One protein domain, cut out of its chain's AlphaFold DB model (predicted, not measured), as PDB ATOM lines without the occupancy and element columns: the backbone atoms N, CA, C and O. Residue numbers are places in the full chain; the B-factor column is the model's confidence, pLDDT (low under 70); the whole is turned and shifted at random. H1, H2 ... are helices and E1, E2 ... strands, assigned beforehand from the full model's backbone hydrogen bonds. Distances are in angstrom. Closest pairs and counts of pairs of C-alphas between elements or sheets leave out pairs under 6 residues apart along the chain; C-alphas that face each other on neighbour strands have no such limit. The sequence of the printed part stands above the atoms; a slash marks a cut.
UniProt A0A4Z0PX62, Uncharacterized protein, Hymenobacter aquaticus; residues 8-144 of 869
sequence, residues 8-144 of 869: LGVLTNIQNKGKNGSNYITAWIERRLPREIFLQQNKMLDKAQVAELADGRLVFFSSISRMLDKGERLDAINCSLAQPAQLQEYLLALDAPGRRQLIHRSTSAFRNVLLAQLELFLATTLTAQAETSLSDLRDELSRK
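AT A GLANCE: This is residues 8 to 144 of the 869 residues of an uncharacterized protein of Hymenobacter aquaticus (UniProt A0A4Z0PX62). A small closed barrel of five strands makes one lobe, and four helices, H2 to H5, make a second lobe at one end of it. H4 packs on the outside of the barrel near the start of E1, and H5 folds back along H4 on the side away from the barrel. The short H1 packs on the barrel. The 137 printed residues hold E1 E2 E3 H1 E4 E5 H2 H3 H4 H5 in that order; the barrel is mixed, and the class is mixed, helices and strands. The whole is compact, with a radius of gyration of the C-alphas of 16.3 A, but elongated, with spans of 54 by 31 by 20 A.

IN THESE COORDINATES: E1, residues 8 to 19, begins at C-alpha 8 (-37.271, -32.637, -27.538), spans 29.8 A and bends by 64 degrees at residue 13. E2 is residues 22 to 30, 26.1 A, and E3 residues 37 to 40. E4, residues 58 to 68, spans 27.2 A; E5, residues 71 to 81, spans 28.3 A. They bend by 64 degrees at residue 62 and by 63 degrees at residue 78. H1 is residues 47 to 50, H2 84 to 93, H3 96 to 104, and H4 108 to 122, 20.7 A. H5, residues 128 to 144, spans 24.5 A and ends at C-alpha 144 (-36.922, -50.502, -22.747).

HOW THE PARTS SIT: E1, E2 and E3 form a meander, each strand the antiparallel neighbour of the one before; N 15 and O 26 are 2.8 A apart, N 29 and O 37 2.9 A. E3 is parallel to E5, with N 38 and O 74 at 2.8 A. E4 and E5 form an antiparallel hairpin, with N 64 and O 75 at 2.9 A. E4 and E1 are antiparallel and close the barrel, with N 9 and O 59 at 3.0 A. H4 lies outside the barrel at a height of 9.4 A; its closest C-alphas to E1 are Phe 110 and Val 10, 5.5 A. H4 and H5, a helical hairpin, touch at Leu 122 and Glu 131, 6.0 A, at a shallow tilt of 23 degrees, opposite ways. H5 touches H3 with residues 137 to 144 alone, closest at Ile 103 and Leu 141, 5.8 A. H5 touches H2 with residues 130 to 134 alone, closest at Leu 92 and Ser 133, 6.7 A, about perpendicular at 82 degrees. Every O i to N i+4 pair is within hydrogen-bond range in H2, H3 and H4, and 11 of 13 in H5; H1 is too short for such a pair.

THE WHOLE: The C-alphas farthest apart, of Asn 20 and Ala 128, are 54.6 A apart. The printed part has no cut and no long link. Its mean pLDDT is 74.8; 33 residues are under 70, among them 17 to 24 and 41 to 52.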
ATOM      1  N   LEU A   8     -38.069 -32.719 -28.761       88.06
ATOM      2  CA  LEU A   8     -37.271 -32.637 -27.538       88.06
ATOM      3  C   LEU A   8     -35.943 -33.391 -27.741       88.06
ATOM      4  O   LEU A   8     -35.943 -34.502 -28.287       88.06
ATOM      5  N   GLY A   9     -34.835 -32.786 -27.315       86.81
ATOM      6  CA  GLY A   9     -33.470 -33.331 -27.374       86.81
ATOM      7  C   GLY A   9     -32.599 -32.803 -26.227       86.81
ATOM      8  O   GLY A   9     -33.066 -31.985 -25.432       86.81
ATOM      9  N   VAL A  10     -31.349 -33.263 -26.130       86.94
ATOM     10  CA  VAL A  10     -30.372 -32.800 -25.122       86.94
ATOM     11  C   VAL A  10     -29.179 -32.126 -25.798       86.94
ATOM     12  O   VAL A  10     -28.741 -32.577 -26.853       86.94
ATOM     13  N   LEU A  11     -28.670 -31.037 -25.221       82.75
ATOM     14  CA  LEU A  11     -27.466 -30.357 -25.703       82.75
ATOM     15  C   LEU A  11     -26.198 -31.126 -25.324       82.75
ATOM     16  O   LEU A  11     -26.040 -31.529 -24.171       82.75
ATOM     17  N   THR A  12     -25.281 -31.264 -26.278       79.00
ATOM     18  CA  THR A  12     -23.939 -31.826 -26.079       79.00
ATOM     19  C   THR A  12     -22.895 -31.070 -26.905       79.00
ATOM     20  O   THR A  12     -23.210 -30.461 -27.936       79.00
ATOM     21  N   ASN A  13     -21.631 -31.135 -26.472       74.88
ATOM     22  CA  ASN A  13     -20.466 -30.632 -27.200       74.88
ATOM     23  C   ASN A  13     -20.622 -29.142 -27.587       74.88
ATOM     24  O   ASN A  13     -20.458 -28.743 -28.746       74.88
ATOM     25  N   ILE A  14     -20.984 -28.315 -26.598       77.94
ATOM     26  CA  ILE A  14     -21.062 -26.854 -26.723       77.94
ATOM     27  C   ILE A  14     -19.657 -26.256 -26.917       77.94
ATOM     28  O   ILE A  14     -18.735 -26.499 -26.143       77.94
ATOM     29  N   GLN A  15     -19.499 -25.417 -27.942       76.31
ATOM     30  CA  GLN A  15     -18.233 -24.780 -28.314       76.31
ATOM     31  C   GLN A  15     -18.420 -23.281 -28.591       76.31
ATOM     32  O   GLN A  15     -19.228 -22.888 -29.438       76.31
ATOM     33  N   ASN A  16     -17.613 -22.445 -27.932       73.56
ATOM     34  CA  ASN A  16     -17.499 -21.008 -28.205       73.56
ATOM     35  C   ASN A  16     -16.581 -20.758 -29.411       73.56
ATOM     36  O   ASN A  16     -15.463 -21.273 -29.444       73.56
ATOM     37  N   LYS A  17     -17.016 -19.959 -30.396       66.44
ATOM     38  CA  LYS A  17     -16.228 -19.641 -31.600       66.44
ATOM     39  C   LYS A  17     -16.267 -18.147 -31.916       66.44
ATOM     40  O   LYS A  17     -17.335 -17.564 -32.069       66.44
ATOM     41  N   GLY A  18     -15.093 -17.534 -32.037       56.41
ATOM     42  CA  GLY A  18     -14.934 -16.155 -32.500       56.41
ATOM     43  C   GLY A  18     -14.603 -16.106 -33.990       56.41
ATOM     44  O   GLY A  18     -13.707 -16.816 -34.448       56.41
ATOM     45  N   LYS A  19     -15.292 -15.259 -34.763       48.34
ATOM     46  CA  LYS A  19     -14.903 -14.923 -36.142       48.34
ATOM     47  C   LYS A  19     -15.307 -13.490 -36.485       48.34
ATOM     48  O   LYS A  19     -16.422 -13.076 -36.192       48.34
ATOM     49  N   ASN A  20     -14.403 -12.738 -37.115       42.66
ATOM     50  CA  ASN A  20     -14.620 -11.358 -37.580       42.66
ATOM     51  C   ASN A  20     -15.245 -10.438 -36.501       42.66
ATOM     52  O   ASN A  20     -16.251  -9.776 -36.744       42.66
ATOM     53  N   GLY A  21     -14.688 -10.447 -35.284       49.50
ATOM     54  CA  GLY A  21     -15.177  -9.635 -34.157       49.50
ATOM     55  C   GLY A  21     -16.513 -10.083 -33.545       49.50
ATOM     56  O   GLY A  21     -17.005  -9.431 -32.630       49.50
ATOM     57  N   SER A  22     -17.101 -11.186 -34.020       49.12
ATOM     58  CA  SER A  22     -18.343 -11.761 -33.493       49.12
ATOM     59  C   SER A  22     -18.074 -13.097 -32.800       49.12
ATOM     60  O   SER A  22     -17.568 -14.029 -33.429       49.12
ATOM     61  N   ASN A  23     -18.461 -13.211 -31.530       62.31
ATOM     62  CA  ASN A  23     -18.481 -14.484 -30.809       62.31
ATOM     63  C   ASN A  23     -19.846 -15.155 -30.990       62.31
ATOM     64  O   ASN A  23     -20.878 -14.504 -30.840       62.31
ATOM     65  N   TYR A  24     -19.842 -16.448 -31.307       63.97
ATOM     66  CA  TYR A  24     -21.045 -17.262 -31.438       63.97
ATOM     67  C   TYR A  24     -20.821 -18.680 -30.912       63.97
ATOM     68  O   TYR A  24     -19.758 -19.279 -31.087       63.97
ATOM     69  N   ILE A  25     -21.853 -19.236 -30.291       70.25
ATOM     70  CA  ILE A  25     -21.877 -20.612 -29.805       70.25
ATOM     71  C   ILE A  25     -22.347 -21.551 -30.918       70.25
ATOM     72  O   ILE A  25     -23.280 -21.254 -31.677       70.25
ATOM     73  N   THR A  26     -21.696 -22.709 -30.994       75.94
ATOM     74  CA  THR A  26     -22.160 -23.878 -31.746       75.94
ATOM     75  C   THR A  26     -22.311 -25.055 -30.800       75.94
ATOM     76  O   THR A  26     -21.421 -25.264 -29.982       75.94
ATOM     77  N   ALA A  27     -23.382 -25.827 -30.932       75.94
ATOM     78  CA  ALA A  27     -23.637 -27.014 -30.120       75.94
ATOM     79  C   ALA A  27     -24.270 -28.111 -30.978       75.94
ATOM     80  O   ALA A  27     -24.735 -27.836 -32.091       75.94
ATOM     81  N   TRP A  28     -24.339 -29.326 -30.448       79.06
ATOM     82  CA  TRP A  28     -25.094 -30.419 -31.045       79.06
ATOM     83  C   TRP A  28     -26.311 -30.754 -30.180       79.06
ATOM     84  O   TRP A  28     -26.294 -30.563 -28.964       79.06
ATOM     85  N   ILE A  29     -27.393 -31.207 -30.815       78.62
ATOM     86  CA  ILE A  29     -28.571 -31.731 -30.116       78.62
ATOM     87  C   ILE A  29     -28.617 -33.241 -30.333       78.62
ATOM     88  O   ILE A  29     -28.845 -33.715 -31.449       78.62
ATOM     89  N   GLU A  30     -28.410 -33.996 -29.260       76.25
ATOM     90  CA  GLU A  30     -28.410 -35.449 -29.292       76.25
ATOM     91  C   GLU A  30     -29.846 -35.997 -29.234       76.25
ATOM     92  O   GLU A  30     -30.626 -35.742 -28.309       76.25
ATOM     93  N   ARG A  31     -30.189 -36.766 -30.268       74.88
ATOM     94  CA  ARG A  31     -31.396 -37.589 -30.405       74.88
ATOM     95  C   ARG A  31     -31.050 -38.712 -31.383       74.88
ATOM     96  O   ARG A  31     -30.248 -38.489 -32.288       74.88
ATOM     97  N   ARG A  32     -31.628 -39.913 -31.254       57.31
ATOM     98  CA  ARG A  32     -31.267 -41.058 -32.115       57.31
ATOM     99  C   ARG A  32     -31.819 -40.881 -33.539       57.31
ATOM    100  O   ARG A  32     -32.898 -41.376 -33.869       57.31
ATOM    101  N   LEU A  33     -31.053 -40.168 -34.362       52.28
ATOM    102  CA  LEU A  33     -31.215 -39.952 -35.801       52.28
ATOM    103  C   LEU A  33     -29.945 -40.418 -36.549       52.28
ATOM    104  O   LEU A  33     -28.925 -40.655 -35.907       52.28
ATOM    105  N   PRO A  34     -29.963 -40.537 -37.893       46.81
ATOM    106  CA  PRO A  34     -28.793 -40.980 -38.664       46.81
ATOM    107  C   PRO A  34     -27.613 -39.994 -38.713       46.81
ATOM    108  O   PRO A  34     -26.565 -40.347 -39.247       46.81
ATOM    109  N   ARG A  35     -27.791 -38.752 -38.242       55.38
ATOM    110  CA  ARG A  35     -26.772 -37.689 -38.199       55.38
ATOM    111  C   ARG A  35     -27.022 -36.771 -37.003       55.38
ATOM    112  O   ARG A  35     -28.167 -36.615 -36.578       55.38
ATOM    113  N   GLU A  36     -25.958 -36.144 -36.514       65.75
ATOM    114  CA  GLU A  36     -26.001 -35.127 -35.459       65.75
ATOM    115  C   GLU A  36     -26.755 -33.863 -35.925       65.75
ATOM    116  O   GLU A  36     -26.734 -33.510 -37.110       65.75
ATOM    117  N   ILE A  37     -27.426 -33.172 -34.996       72.19
ATOM    118  CA  ILE A  37     -28.262 -31.996 -35.286       72.19
ATOM    119  C   ILE A  37     -27.525 -30.730 -34.846       72.19
ATOM    120  O   ILE A  37     -27.289 -30.529 -33.655       72.19
ATOM    121  N   PHE A  38     -27.155 -29.872 -35.796       76.56
ATOM    122  CA  PHE A  38     -26.299 -28.713 -35.547       76.56
ATOM    123  C   PHE A  38     -27.086 -27.490 -35.065       76.56
ATOM    124  O   PHE A  38     -28.039 -27.053 -35.713       76.56
ATOM    125  N   LEU A  39     -26.635 -26.871 -33.973       75.00
ATOM    126  CA  LEU A  39     -27.131 -25.589 -33.483       75.00
ATOM    127  C   LEU A  39     -26.082 -24.491 -33.690       75.00
ATOM    128  O   LEU A  39     -24.923 -24.636 -33.304       75.00
ATOM    129  N   GLN A  40     -26.511 -23.352 -34.240       70.44
ATOM    130  CA  GLN A  40     -25.717 -22.127 -34.349       70.44
ATOM    131  C   GLN A  40     -26.489 -20.946 -33.750       70.44
ATOM    132  O   GLN A  40     -27.584 -20.618 -34.204       70.44
ATOM    133  N   GLN A  41     -25.902 -20.284 -32.751       63.62
ATOM    134  CA  GLN A  41     -26.569 -19.274 -31.921       63.62
ATOM    135  C   GLN A  41     -27.275 -18.148 -32.704       63.62
ATOM    136  O   GLN A  41     -28.391 -17.773 -32.353       63.62
ATOM    137  N   ASN A  42     -26.642 -17.618 -33.761       55.28
ATOM    138  CA  ASN A  42     -26.890 -16.276 -34.324       55.28
ATOM    139  C   ASN A  42     -28.313 -15.939 -34.819       55.28
ATOM    140  O   ASN A  42     -28.532 -14.801 -35.233       55.28
ATOM    141  N   LYS A  43     -29.270 -16.877 -34.812       50.78
ATOM    142  CA  LYS A  43     -30.692 -16.614 -35.113       50.78
ATOM    143  C   LYS A  43     -31.695 -17.418 -34.265       50.78
ATOM    144  O   LYS A  43     -32.872 -17.416 -34.610       50.78
ATOM    145  N   MET A  44     -31.260 -18.178 -33.251       60.09
ATOM    146  CA  MET A  44     -32.042 -19.348 -32.791       60.09
ATOM    147  C   MET A  44     -32.198 -19.532 -31.278       60.09
ATOM    148  O   MET A  44     -32.867 -20.478 -30.884       60.09
ATOM    149  N   LEU A  45     -31.612 -18.665 -30.450       60.78
ATOM    150  CA  LEU A  45     -31.839 -18.586 -29.002       60.78
ATOM    151  C   LEU A  45     -31.776 -17.113 -28.583       60.78
ATOM    152  O   LEU A  45     -30.998 -16.349 -29.163       60.78
ATOM    153  N   ASP A  46     -32.564 -16.712 -27.586       63.31
ATOM    154  CA  ASP A  46     -32.497 -15.346 -27.056       63.31
ATOM    155  C   ASP A  46     -31.249 -15.130 -26.176       63.31
ATOM    156  O   ASP A  46     -30.721 -16.065 -25.570       63.31
ATOM    157  N   LYS A  47     -30.780 -13.879 -26.079       61.62
ATOM    158  CA  LYS A  47     -29.579 -13.496 -25.319       61.62
ATOM    159  C   LYS A  47     -29.626 -13.923 -23.851       61.62
ATOM    160  O   LYS A  47     -28.572 -14.241 -23.311       61.62
ATOM    161  N   ALA A  48     -30.805 -13.949 -23.225       62.94
ATOM    162  CA  ALA A  48     -30.953 -14.456 -21.862       62.94
ATOM    163  C   ALA A  48     -30.685 -15.972 -21.789       62.94
ATOM    164  O   ALA A  48     -29.862 -16.421 -20.999       62.94
ATOM    165  N   GLN A  49     -31.303 -16.751 -22.684       65.88
ATOM    166  CA  GLN A  49     -31.157 -18.213 -22.739       65.88
ATOM    167  C   GLN A  49     -29.729 -18.661 -23.074       65.88
ATOM    168  O   GLN A  49     -29.295 -19.722 -22.633       65.88
ATOM    169  N   VAL A  50     -28.982 -17.852 -23.830       63.69
ATOM    170  CA  VAL A  50     -27.574 -18.114 -24.169       63.69
ATOM    171  C   VAL A  50     -26.677 -18.221 -22.928       63.69
ATOM    172  O   VAL A  50     -25.740 -19.014 -22.940       63.69
ATOM    173  N   ALA A  51     -26.967 -17.476 -21.856       61.44
ATOM    174  CA  ALA A  51     -26.195 -17.534 -20.611       61.44
ATOM    175  C   ALA A  51     -26.438 -18.822 -19.794       61.44
ATOM    176  O   ALA A  51     -25.651 -19.143 -18.910       61.44
ATOM    177  N   GLU A  52     -27.501 -19.571 -20.104       65.56
ATOM    178  CA  GLU A  52     -27.889 -20.826 -19.443       65.56
ATOM    179  C   GLU A  52     -27.547 -22.086 -20.274       65.56
ATOM    180  O   GLU A  52     -28.095 -23.174 -20.042       65.56
ATOM    181  N   LEU A  53     -26.678 -21.953 -21.282       73.19
ATOM    182  CA  LEU A  53     -26.238 -23.063 -22.127       73.19
ATOM    183  C   LEU A  53     -25.145 -23.893 -21.441       73.19
ATOM    184  O   LEU A  53     -24.029 -23.424 -21.234       73.19
ATOM    185  N   ALA A  54     -25.470 -25.153 -21.155       70.12
ATOM    186  CA  ALA A  54     -24.558 -26.170 -20.642       70.12
ATOM    187  C   ALA A  54     -24.909 -27.542 -21.243       70.12
ATOM    188  O   ALA A  54     -26.065 -27.787 -21.608       70.12
ATOM    189  N   ASP A  55     -23.919 -28.429 -21.345       75.69
ATOM    190  CA  ASP A  55     -24.130 -29.811 -21.783       75.69
ATOM    191  C   ASP A  55     -25.083 -30.530 -20.808       75.69
ATOM    192  O   ASP A  55     -25.124 -30.237 -19.611       75.69
ATOM    193  N   GLY A  56     -25.909 -31.440 -21.325       76.81
ATOM    194  CA  GLY A  56     -26.952 -32.115 -20.548       76.81
ATOM    195  C   GLY A  56     -28.248 -31.312 -20.362       76.81
ATOM    196  O   GLY A  56     -29.202 -31.835 -19.791       76.81
ATOM    197  N   ARG A  57     -28.351 -30.068 -20.853       84.00
ATOM    198  CA  ARG A  57     -29.604 -29.284 -20.807       84.00
ATOM    199  C   ARG A  57     -30.588 -29.741 -21.893       84.00
ATOM    200  O   ARG A  57     -30.205 -29.928 -23.047       84.00
ATOM    201  N   LEU A  58     -31.868 -29.888 -21.538       87.19
ATOM    202  CA  LEU A  58     -32.937 -30.214 -22.490       87.19
ATOM    203  C   LEU A  58     -33.343 -28.995 -23.331       87.19
ATOM    204  O   LEU A  58     -33.453 -27.875 -22.823       87.19
ATOM    205  N   VAL A  59     -33.622 -29.232 -24.612       87.31
ATOM    206  CA  VAL A  59     -34.046 -28.210 -25.579       87.31
ATOM    207  C   VAL A  59     -35.222 -28.672 -26.430       87.31
ATOM    208  O   VAL A  59     -35.265 -29.812 -26.901       87.31
ATOM    209  N   PHE A  60     -36.148 -27.746 -26.673       87.31
ATOM    210  CA  PHE A  60     -37.145 -27.853 -27.731       87.31
ATOM    211  C   PHE A  60     -36.592 -27.260 -29.021       87.31
ATOM    212  O   PHE A  60     -36.009 -26.179 -29.000       87.31
ATOM    213  N   PHE A  61     -36.789 -27.944 -30.146       85.81
ATOM    214  CA  PHE A  61     -36.329 -27.499 -31.460       85.81
ATOM    215  C   PHE A  61     -37.192 -28.090 -32.584       85.81
ATOM    216  O   PHE A  61     -37.931 -29.053 -32.395       85.81
ATOM    217  N   SER A  62     -37.067 -27.544 -33.786       83.44
ATOM    218  CA  SER A  62     -37.439 -28.199 -35.047       83.44
ATOM    219  C   SER A  62     -36.181 -28.396 -35.898       83.44
ATOM    220  O   SER A  62     -35.163 -27.756 -35.649       83.44
ATOM    221  N   SER A  63     -36.207 -29.281 -36.895       81.25
ATOM    222  CA  SER A  63     -35.029 -29.603 -37.719       81.25
ATOM    223  C   SER A  63     -35.281 -29.344 -39.201       81.25
ATOM    224  O   SER A  63     -36.305 -29.781 -39.725       81.25
ATOM    225  N   ILE A  64     -34.321 -28.726 -39.890       82.12
ATOM    226  CA  ILE A  64     -34.325 -28.544 -41.347       82.12
ATOM    227  C   ILE A  64     -33.025 -29.085 -41.949       82.12
ATOM    228  O   ILE A  64     -31.943 -28.855 -41.410       82.12
ATOM    229  N   SER A  65     -33.112 -29.799 -43.072       80.00
ATOM    230  CA  SER A  65     -31.914 -30.223 -43.802       80.00
ATOM    231  C   SER A  65     -31.358 -29.074 -44.644       80.00
ATOM    232  O   SER A  65     -32.118 -28.337 -45.275       80.00
ATOM    233  N   ARG A  66     -30.033 -28.906 -44.653       76.50
ATOM    234  CA  ARG A  66     -29.322 -27.930 -45.486       76.50
ATOM    235  C   ARG A  66     -28.174 -28.603 -46.228       76.50
ATOM    236  O   ARG A  66     -27.334 -29.271 -45.627       76.50
ATOM    237  N   MET A  67     -28.107 -28.364 -47.533       71.38
ATOM    238  CA  MET A  67     -26.938 -28.706 -48.338       71.38
ATOM    239  C   MET A  67     -25.811 -27.708 -48.067       71.38
ATOM    240  O   MET A  67     -26.036 -26.498 -48.069       71.38
ATOM    241  N   LEU A  68     -24.604 -28.226 -47.853       73.19
ATOM    242  CA  LEU A  68     -23.351 -27.481 -47.755       73.19
ATOM    243  C   LEU A  68     -22.338 -28.094 -48.731       73.19
ATOM    244  O   LEU A  68     -22.467 -29.257 -49.117       73.19
ATOM    245  N   ASP A  69     -21.265 -27.368 -49.042       57.88
ATOM    246  CA  ASP A  69     -20.195 -27.813 -49.958       57.88
ATOM    247  C   ASP A  69     -19.489 -29.110 -49.504       57.88
ATOM    248  O   ASP A  69     -18.804 -29.772 -50.281       57.88
ATOM    249  N   LYS A  70     -19.652 -29.479 -48.224       56.09
ATOM    250  CA  LYS A  70     -19.120 -30.706 -47.606       56.09
ATOM    251  C   LYS A  70     -20.160 -31.825 -47.430       56.09
ATOM    252  O   LYS A  70     -19.815 -32.870 -46.886       56.09
ATOM    253  N   GLY A  71     -21.407 -31.624 -47.863       70.94
ATOM    254  CA  GLY A  71     -22.508 -32.583 -47.732       70.94
ATOM    255  C   GLY A  71     -23.754 -32.016 -47.042       70.94
ATOM    256  O   GLY A  71     -23.850 -30.831 -46.732       70.94
ATOM    257  N   GLU A  72     -24.734 -32.885 -46.815       71.50
ATOM    258  CA  GLU A  72     -26.035 -32.544 -46.232       71.50
ATOM    259  C   GLU A  72     -25.999 -32.578 -44.688       71.50
ATOM    260  O   GLU A  72     -25.732 -33.625 -44.087       71.50
ATOM    261  N   ARG A  73     -26.331 -31.458 -44.031       79.75
ATOM    262  CA  ARG A  73     -26.361 -31.316 -42.564       79.75
ATOM    263  C   ARG A  73     -27.772 -30.997 -42.066       79.75
ATOM    264  O   ARG A  73     -28.466 -30.172 -42.656       79.75
ATOM    265  N   LEU A  74     -28.179 -31.610 -40.954       78.50
ATOM    266  CA  LEU A  74     -29.393 -31.221 -40.233       78.50
ATOM    267  C   LEU A  74     -29.080 -30.028 -39.326       78.50
ATOM    268  O   LEU A  74     -28.285 -30.150 -38.397       78.50
ATOM    269  N   ASP A  75     -29.729 -28.895 -39.576       80.81
ATOM    270  CA  ASP A  75     -29.687 -27.728 -38.700       80.81
ATOM    271  C   ASP A  75     -30.937 -27.710 -37.814       80.81
ATOM    272  O   ASP A  75     -32.062 -27.901 -38.289       80.81
ATOM    273  N   ALA A  76     -30.753 -27.425 -36.528       81.94
ATOM    274  CA  ALA A  76     -31.847 -26.999 -35.669       81.94
ATOM    275  C   ALA A  76     -32.425 -25.660 -36.170       81.94
ATOM    276  O   ALA A  76     -31.731 -24.864 -36.801       81.94
ATOM    277  N   ILE A  77     -33.693 -25.409 -35.865       79.94
ATOM    278  CA  ILE A  77     -34.429 -24.148 -36.028       79.94
ATOM    279  C   ILE A  77     -35.447 -24.033 -34.884       79.94
ATOM    280  O   ILE A  77     -35.800 -25.040 -34.273       79.94
ATOM    281  N   ASN A  78     -35.920 -22.817 -34.588       76.69
ATOM    282  CA  ASN A  78     -36.892 -22.546 -33.515       76.69
ATOM    283  C   ASN A  78     -36.484 -23.179 -32.166       76.69
ATOM    284  O   ASN A  78     -37.289 -23.845 -31.516       76.69
ATOM    285  N   CYS A  79     -35.208 -23.039 -31.786       79.88
ATOM    286  CA  CYS A  79     -34.687 -23.652 -30.569       79.88
ATOM    287  C   CYS A  79     -35.097 -22.856 -29.319       79.88
ATOM    288  O   CYS A  79     -35.251 -21.636 -29.365       79.88
ATOM    289  N   SER A  80     -35.269 -23.543 -28.193       83.38
ATOM    290  CA  SER A  80     -35.468 -22.943 -26.871       83.38
ATOM    291  C   SER A  80     -35.071 -23.925 -25.767       83.38
ATOM    292  O   SER A  80     -35.196 -25.140 -25.930       83.38
ATOM    293  N   LEU A  81     -34.592 -23.409 -24.633       83.12
ATOM    294  CA  LEU A  81     -34.376 -24.218 -23.428       83.12
ATOM    295  C   LEU A  81     -35.719 -24.749 -22.910       83.12
ATOM    296  O   LEU A  81     -36.664 -23.973 -22.753       83.12
ATOM    297  N   ALA A  82     -35.800 -26.050 -22.631       84.19
ATOM    298  CA  ALA A  82     -37.024 -26.687 -22.154       84.19
ATOM    299  C   ALA A  82     -37.276 -26.338 -20.677       84.19
ATOM    300  O   ALA A  82     -36.782 -27.005 -19.771       84.19
ATOM    301  N   GLN A  83     -38.033 -25.264 -20.439       84.62
ATOM    302  CA  GLN A  83     -38.364 -24.798 -19.090       84.62
ATOM    303  C   GLN A  83     -39.297 -25.790 -18.369       84.62
ATOM    304  O   GLN A  83     -40.174 -26.353 -19.028       84.62
ATOM    305  N   PRO A  84     -39.191 -25.989 -17.036       82.81
ATOM    306  CA  PRO A  84     -39.875 -27.085 -16.340       82.81
ATOM    307  C   PRO A  84     -41.388 -27.172 -16.595       82.81
ATOM    308  O   PRO A  84     -41.883 -28.229 -16.974       82.81
ATOM    309  N   ALA A  85     -42.121 -26.058 -16.497       81.38
ATOM    310  CA  ALA A  85     -43.565 -26.041 -16.754       81.38
ATOM    311  C   ALA A  85     -43.925 -26.383 -18.217       81.38
ATOM    312  O   ALA A  85     -44.886 -27.106 -18.471       81.38
ATOM    313  N   GLN A  86     -43.128 -25.912 -19.183       83.44
ATOM    314  CA  GLN A  86     -43.306 -26.202 -20.612       83.44
ATOM    315  C   GLN A  86     -42.962 -27.666 -20.937       83.44
ATOM    316  O   GLN A  86     -43.608 -28.291 -21.776       83.44
ATOM    317  N   LEU A  87     -41.956 -28.224 -20.257       86.62
ATOM    318  CA  LEU A  87     -41.589 -29.632 -20.348       86.62
ATOM    319  C   LEU A  87     -42.688 -30.533 -19.769       86.62
ATOM    320  O   LEU A  87     -43.031 -31.537 -20.389       86.62
ATOM    321  N   GLN A  88     -43.301 -30.145 -18.649       84.62
ATOM    322  CA  GLN A  88     -44.440 -30.861 -18.077       84.62
ATOM    323  C   GLN A  88     -45.690 -30.783 -18.983       84.62
ATOM    324  O   GLN A  88     -46.301 -31.822 -19.232       84.62
ATOM    325  N   GLU A  89     -46.023 -29.609 -19.555       85.00
ATOM    326  CA  GLU A  89     -47.087 -29.466 -20.580       85.00
ATOM    327  C   GLU A  89     -46.824 -30.403 -21.770       85.00
ATOM    328  O   GLU A  89     -47.713 -31.153 -22.172       85.00
ATOM    329  N   TYR A  90     -45.593 -30.414 -22.296       86.88
ATOM    330  CA  TYR A  90     -45.198 -31.270 -23.417       86.88
ATOM    331  C   TYR A  90     -45.379 -32.756 -23.108       86.88
ATOM    332  O   TYR A  90     -46.027 -33.459 -23.879       86.88
ATOM    333  N   LEU A  91     -44.837 -33.242 -21.987       87.00
ATOM    334  CA  LEU A  91     -44.850 -34.667 -21.643       87.00
ATOM    335  C   LEU A  91     -46.266 -35.183 -21.337       87.00
ATOM    336  O   LEU A  91     -46.595 -36.314 -21.700       87.00
ATOM    337  N   LEU A  92     -47.123 -34.348 -20.738       85.31
ATOM    338  CA  LEU A  92     -48.540 -34.662 -20.528       85.31
ATOM    339  C   LEU A  92     -49.348 -34.646 -21.837       85.31
ATOM    340  O   LEU A  92     -50.269 -35.447 -21.984       85.31
ATOM    341  N   ALA A  93     -48.987 -33.794 -22.801       84.06
ATOM    342  CA  ALA A  93     -49.635 -33.716 -24.112       84.06
ATOM    343  C   ALA A  93     -49.229 -34.834 -25.100       84.06
ATOM    344  O   ALA A  93     -49.812 -34.925 -26.181       84.06
ATOM    345  N   LEU A  94     -48.247 -35.686 -24.767       82.44
ATOM    346  CA  LEU A  94     -47.820 -36.785 -25.641       82.44
ATOM    347  C   LEU A  94     -48.855 -37.916 -25.701       82.44
ATOM    348  O   LEU A  94     -49.056 -38.657 -24.731       82.44
ATOM    349  N   ASP A  95     -49.414 -38.114 -26.895       80.50
ATOM    350  CA  ASP A  95     -50.198 -39.290 -27.256       80.50
ATOM    351  C   ASP A  95     -49.328 -40.565 -27.324       80.50
ATOM    352  O   ASP A  95     -48.096 -40.520 -27.330       80.50
ATOM    353  N   ALA A  96     -49.955 -41.744 -27.371       74.31
ATOM    354  CA  ALA A  96     -49.215 -43.010 -27.384       74.31
ATOM    355  C   ALA A  96     -48.241 -43.160 -28.587       74.31
ATOM    356  O   ALA A  96     -47.136 -43.675 -28.395       74.31
ATOM    357  N   PRO A  97     -48.566 -42.708 -29.819       75.88
ATOM    358  CA  PRO A  97     -47.587 -42.517 -30.894       75.88
ATOM    359  C   PRO A  97     -46.386 -41.630 -30.522       75.88
ATOM    360  O   PRO A  97     -45.246 -42.038 -30.759       75.88
ATOM    361  N   GLY A  98     -46.613 -40.453 -29.934       75.94
ATOM    362  CA  GLY A  98     -45.584 -39.501 -29.519       75.94
ATOM    363  C   GLY A  98     -44.671 -40.050 -28.424       75.94
ATOM    364  O   GLY A  98     -43.448 -39.997 -28.572       75.94
ATOM    365  N   ARG A  99     -45.248 -40.676 -27.387       81.75
ATOM    366  CA  ARG A  99     -44.511 -41.409 -26.339       81.75
ATOM    367  C   ARG A  99     -43.606 -42.471 -26.959       81.75
ATOM    368  O   ARG A  99     -42.390 -42.425 -26.774       81.75
ATOM    369  N   ARG A 100     -44.157 -43.347 -27.810       75.81
ATOM    370  CA  ARG A 100     -43.376 -44.375 -28.523       75.81
ATOM    371  C   ARG A 100     -42.266 -43.786 -29.395       75.81
ATOM    372  O   ARG A 100     -41.178 -44.354 -29.421       75.81
ATOM    373  N   GLN A 101     -42.477 -42.657 -30.077       73.12
ATOM    374  CA  GLN A 101     -41.398 -41.996 -30.825       73.12
ATOM    375  C   GLN A 101     -40.305 -41.432 -29.910       73.12
ATOM    376  O   GLN A 101     -39.125 -41.571 -30.240       73.12
ATOM    377  N   LEU A 102     -40.669 -40.827 -28.774       79.06
ATOM    378  CA  LEU A 102     -39.725 -40.307 -27.783       79.06
ATOM    379  C   LEU A 102     -38.854 -41.435 -27.211       79.06
ATOM    380  O   LEU A 102     -37.629 -41.350 -27.263       79.06
ATOM    381  N   ILE A 103     -39.492 -42.521 -26.765       76.50
ATOM    382  CA  ILE A 103     -38.843 -43.718 -26.220       76.50
ATOM    383  C   ILE A 103     -37.986 -44.406 -27.285       76.50
ATOM    384  O   ILE A 103     -36.835 -44.749 -27.027       76.50
ATOM    385  N   HIS A 104     -38.481 -44.599 -28.511       70.31
ATOM    386  CA  HIS A 104     -37.709 -45.265 -29.564       70.31
ATOM    387  C   HIS A 104     -36.468 -44.450 -29.963       70.31
ATOM    388  O   HIS A 104     -35.381 -45.018 -30.115       70.31
ATOM    389  N   ARG A 105     -36.613 -43.123 -30.103       65.56
ATOM    390  CA  ARG A 105     -35.555 -42.200 -30.553       65.56
ATOM    391  C   ARG A 105     -34.698 -41.615 -29.417       65.56
ATOM    392  O   ARG A 105     -33.867 -40.747 -29.682       65.56
ATOM    393  N   SER A 106     -34.840 -42.094 -28.181       69.38
ATOM    394  CA  SER A 106     -33.935 -41.744 -27.081       69.38
ATOM    395  C   SER A 106     -32.552 -42.384 -27.269       69.38
ATOM    396  O   SER A 106     -32.453 -43.600 -27.479       69.38
ATOM    397  N   THR A 107     -31.491 -41.603 -27.099       77.38
ATOM    398  CA  THR A 107     -30.163 -42.114 -26.717       77.38
ATOM    399  C   THR A 107     -30.080 -42.267 -25.193       77.38
ATOM    400  O   THR A 107     -31.006 -41.867 -24.484       77.38
ATOM    401  N   SER A 108     -29.001 -42.855 -24.668       73.50
ATOM    402  CA  SER A 108     -28.831 -43.046 -23.220       73.50
ATOM    403  C   SER A 108     -28.663 -41.716 -22.476       73.50
ATOM    404  O   SER A 108     -29.354 -41.492 -21.487       73.50
ATOM    405  N   ALA A 109     -27.844 -40.790 -22.993       70.31
ATOM    406  CA  ALA A 109     -27.667 -39.462 -22.397       70.31
ATOM    407  C   ALA A 109     -28.994 -38.683 -22.339       70.31
ATOM    408  O   ALA A 109     -29.392 -38.208 -21.275       70.31
ATOM    409  N   PHE A 110     -29.736 -38.647 -23.454       81.81
ATOM    410  CA  PHE A 110     -31.064 -38.033 -23.507       81.81
ATOM    411  C   PHE A 110     -32.046 -38.666 -22.509       81.81
ATOM    412  O   PHE A 110     -32.785 -37.953 -21.829       81.81
ATOM    413  N   ARG A 111     -32.061 -40.004 -22.406       82.44
ATOM    414  CA  ARG A 111     -32.986 -40.716 -21.517       82.44
ATOM    415  C   ARG A 111     -32.693 -40.440 -20.047       82.44
ATOM    416  O   ARG A 111     -33.631 -40.181 -19.304       82.44
ATOM    417  N   ASN A 112     -31.423 -40.450 -19.645       82.44
ATOM    418  CA  ASN A 112     -31.024 -40.244 -18.252       82.44
ATOM    419  C   ASN A 112     -31.409 -38.841 -17.761       82.44
ATOM    420  O   ASN A 112     -31.992 -38.702 -16.687       82.44
ATOM    421  N   VAL A 113     -31.169 -37.809 -18.579       83.81
ATOM    422  CA  VAL A 113     -31.592 -36.431 -18.275       83.81
ATOM    423  C   VAL A 113     -33.120 -36.323 -18.199       83.81
ATOM    424  O   VAL A 113     -33.648 -35.707 -17.274       83.81
ATOM    425  N   LEU A 114     -33.845 -36.940 -19.139       86.00
ATOM    426  CA  LEU A 114     -35.309 -36.913 -19.147       86.00
ATOM    427  C   LEU A 114     -35.921 -37.647 -17.940       86.00
ATOM    428  O   LEU A 114     -36.876 -37.144 -17.353       86.00
ATOM    429  N   LEU A 115     -35.363 -38.794 -17.544       87.19
ATOM    430  CA  LEU A 115     -35.780 -39.538 -16.353       87.19
ATOM    431  C   LEU A 115     -35.546 -38.723 -15.075       87.19
ATOM    432  O   LEU A 115     -36.458 -38.609 -14.264       87.19
ATOM    433  N   ALA A 116     -34.390 -38.067 -14.932       84.56
ATOM    434  CA  ALA A 116     -34.114 -37.202 -13.783       84.56
ATOM    435  C   ALA A 116     -35.101 -36.020 -13.667       84.56
ATOM    436  O   ALA A 116     -35.468 -35.627 -12.561       84.56
ATOM    437  N   GLN A 117     -35.568 -35.465 -14.793       84.81
ATOM    438  CA  GLN A 117     -36.633 -34.452 -14.787       84.81
ATOM    439  C   GLN A 117     -38.017 -35.052 -14.487       84.81
ATOM    440  O   GLN A 117     -38.800 -34.427 -13.777       84.81
ATOM    441  N   LEU A 118     -38.321 -36.263 -14.971       85.56
ATOM    442  CA  LEU A 118     -39.572 -36.966 -14.657       85.56
ATOM    443  C   LEU A 118     -39.706 -37.284 -13.161       85.56
ATOM    444  O   LEU A 118     -40.762 -37.016 -12.598       85.56
ATOM    445  N   GLU A 119     -38.651 -37.776 -12.508       84.50
ATOM    446  CA  GLU A 119     -38.648 -38.012 -11.054       84.50
ATOM    447  C   GLU A 119     -38.871 -36.700 -10.271       84.50
ATOM    448  O   GLU A 119     -39.654 -36.664  -9.322       84.50
ATOM    449  N   LEU A 120     -38.269 -35.586 -10.714       84.50
ATOM    450  CA  LEU A 120     -38.490 -34.261 -10.118       84.50
ATOM    451  C   LEU A 120     -39.940 -33.767 -10.293       84.50
ATOM    452  O   LEU A 120     -40.500 -33.180  -9.365       84.50
ATOM    453  N   PHE A 121     -40.569 -34.018 -11.448       83.12
ATOM    454  CA  PHE A 121     -41.992 -33.724 -11.646       83.12
ATOM    455  C   PHE A 121     -42.889 -34.626 -10.798       83.12
ATOM    456  O   PHE A 121     -43.848 -34.128 -10.215       83.12
ATOM    457  N   LEU A 122     -42.598 -35.924 -10.688       81.50
ATOM    458  CA  LEU A 122     -43.372 -36.845  -9.847       81.50
ATOM    459  C   LEU A 122     -43.313 -36.422  -8.370       81.50
ATOM    460  O   LEU A 122     -44.353 -36.314  -7.731       81.50
ATOM    461  N   ALA A 123     -42.135 -36.032  -7.874       79.81
ATOM    462  CA  ALA A 123     -41.951 -35.497  -6.521       79.81
ATOM    463  C   ALA A 123     -42.642 -34.136  -6.252       79.81
ATOM    464  O   ALA A 123     -42.653 -33.677  -5.110       79.81
ATOM    465  N   THR A 124     -43.192 -33.467  -7.275       75.00
ATOM    466  CA  THR A 124     -43.802 -32.123  -7.168       75.00
ATOM    467  C   THR A 124     -45.201 -32.005  -7.794       75.00
ATOM    468  O   THR A 124     -45.793 -30.923  -7.783       75.00
ATOM    469  N   THR A 125     -45.767 -33.092  -8.328       66.88
ATOM    470  CA  THR A 125     -47.070 -33.078  -9.011       66.88
ATOM    471  C   THR A 125     -48.229 -33.096  -8.010       66.88
ATOM    472  O   THR A 125     -48.229 -33.854  -7.048       66.88
ATOM    473  N   LEU A 126     -49.245 -32.259  -8.253       57.94
ATOM    474  CA  LEU A 126     -50.384 -32.047  -7.341       57.94
ATOM    475  C   LEU A 126     -51.699 -32.704  -7.807       57.94
ATOM    476  O   LEU A 126     -52.735 -32.520  -7.169       57.94
ATOM    477  N   THR A 127     -51.699 -33.433  -8.927       72.88
ATOM    478  CA  THR A 127     -52.907 -34.049  -9.501       72.88
ATOM    479  C   THR A 127     -52.661 -35.488  -9.959       72.88
ATOM    480  O   THR A 127     -51.870 -35.743 -10.866       72.88
ATOM    481  N   ALA A 128     -53.415 -36.431  -9.384       71.81
ATOM    482  CA  ALA A 128     -53.238 -37.871  -9.601       71.81
ATOM    483  C   ALA A 128     -53.262 -38.293 -11.087       71.81
ATOM    484  O   ALA A 128     -52.511 -39.168 -11.497       71.81
ATOM    485  N   GLN A 129     -54.076 -37.643 -11.930       71.81
ATOM    486  CA  GLN A 129     -54.118 -37.945 -13.368       71.81
ATOM    487  C   GLN A 129     -52.797 -37.605 -14.085       71.81
ATOM    488  O   GLN A 129     -52.393 -38.329 -14.998       71.81
ATOM    489  N   ALA A 130     -52.118 -36.526 -13.686       74.31
ATOM    490  CA  ALA A 130     -50.807 -36.168 -14.219       74.31
ATOM    491  C   ALA A 130     -49.717 -37.092 -13.656       74.31
ATOM    492  O   ALA A 130     -48.863 -37.553 -14.407       74.31
ATOM    493  N   GLU A 131     -49.800 -37.424 -12.366       79.31
ATOM    494  CA  GLU A 131     -48.909 -38.365 -11.681       79.31
ATOM    495  C   GLU A 131     -48.918 -39.749 -12.353       79.31
ATOM    496  O   GLU A 131     -47.866 -40.220 -12.781       79.31
ATOM    497  N   THR A 132     -50.096 -40.354 -12.576       81.75
ATOM    498  CA  THR A 132     -50.222 -41.608 -13.346       81.75
ATOM    499  C   THR A 132     -49.642 -41.450 -14.754       81.75
ATOM    500  O   THR A 132     -48.793 -42.236 -15.165       81.75
ATOM    501  N   SER A 133     -50.021 -40.383 -15.470       81.81
ATOM    502  CA  SER A 133     -49.596 -40.156 -16.860       81.81
ATOM    503  C   SER A 133     -48.082 -39.979 -17.033       81.81
ATOM    504  O   SER A 133     -47.570 -40.274 -18.119       81.81
ATOM    505  N   LEU A 134     -47.378 -39.469 -16.017       84.69
ATOM    506  CA  LEU A 134     -45.921 -39.309 -16.002       84.69
ATOM    507  C   LEU A 134     -45.215 -40.560 -15.466       84.69
ATOM    508  O   LEU A 134     -44.172 -40.925 -16.006       84.69
ATOM    509  N   SER A 135     -45.803 -41.250 -14.484       83.31
ATOM    510  CA  SER A 135     -45.310 -42.532 -13.968       83.31
ATOM    511  C   SER A 135     -45.313 -43.603 -15.063       83.31
ATOM    512  O   SER A 135     -44.281 -44.219 -15.312       83.31
ATOM    513  N   ASP A 136     -46.403 -43.714 -15.835       83.69
ATOM    514  CA  ASP A 136     -46.485 -44.598 -17.006       83.69
ATOM    515  C   ASP A 136     -45.370 -44.310 -18.025       83.69
ATOM    516  O   ASP A 136     -44.742 -45.231 -18.540       83.69
ATOM    517  N   LEU A 137     -45.080 -43.031 -18.306       83.62
ATOM    518  CA  LEU A 137     -44.033 -42.641 -19.259       83.62
ATOM    519  C   LEU A 137     -42.623 -42.946 -18.727       83.62
ATOM    520  O   LEU A 137     -41.759 -43.401 -19.477       83.62
ATOM    521  N   ARG A 138     -42.390 -42.707 -17.434       87.19
ATOM    522  CA  ARG A 138     -41.148 -43.033 -16.721       87.19
ATOM    523  C   ARG A 138     -40.899 -44.543 -16.714       87.19
ATOM    524  O   ARG A 138     -39.778 -44.990 -16.972       87.19
ATOM    525  N   ASP A 139     -41.943 -45.331 -16.495       82.56
ATOM    526  CA  ASP A 139     -41.896 -46.787 -16.556       82.56
ATOM    527  C   ASP A 139     -41.710 -47.305 -17.991       82.56
ATOM    528  O   ASP A 139     -40.896 -48.199 -18.201       82.56
ATOM    529  N   GLU A 140     -42.380 -46.741 -19.002       83.19
ATOM    530  CA  GLU A 140     -42.147 -47.092 -20.413       83.19
ATOM    531  C   GLU A 140     -40.700 -46.787 -20.857       83.19
ATOM    532  O   GLU A 140     -40.083 -47.589 -21.565       83.19
ATOM    533  N   LEU A 141     -40.131 -45.657 -20.416       78.44
ATOM    534  CA  LEU A 141     -38.729 -45.296 -20.663       78.44
ATOM    535  C   LEU A 141     -37.753 -46.275 -19.988       78.44
ATOM    536  O   LEU A 141     -36.721 -46.595 -20.582       78.44
ATOM    537  N   SER A 142     -38.086 -46.772 -18.794       78.50
ATOM    538  CA  SER A 142     -37.281 -47.746 -18.038       78.50
ATOM    539  C   SER A 142     -37.404 -49.178 -18.586       78.50
ATOM    540  O   SER A 142     -36.407 -49.877 -18.760       78.50
ATOM    541  N   ARG A 143     -38.615 -49.624 -18.953       68.56
ATOM    542  CA  ARG A 143     -38.890 -50.989 -19.461       68.56
ATOM    543  C   ARG A 143     -38.178 -51.317 -20.774       68.56
ATOM    544  O   ARG A 143     -37.985 -52.494 -21.071       68.56
ATOM    545  N   LYS A 144     -37.743 -50.311 -21.539       53.53
ATOM    546  CA  LYS A 144     -36.922 -50.502 -22.747       53.53
ATOM    547  C   LYS A 144     -35.565 -51.166 -22.452       53.53
ATOM    548  O   LYS A 144     -35.013 -51.796 -23.347       53.53
TER     549      LYS A 144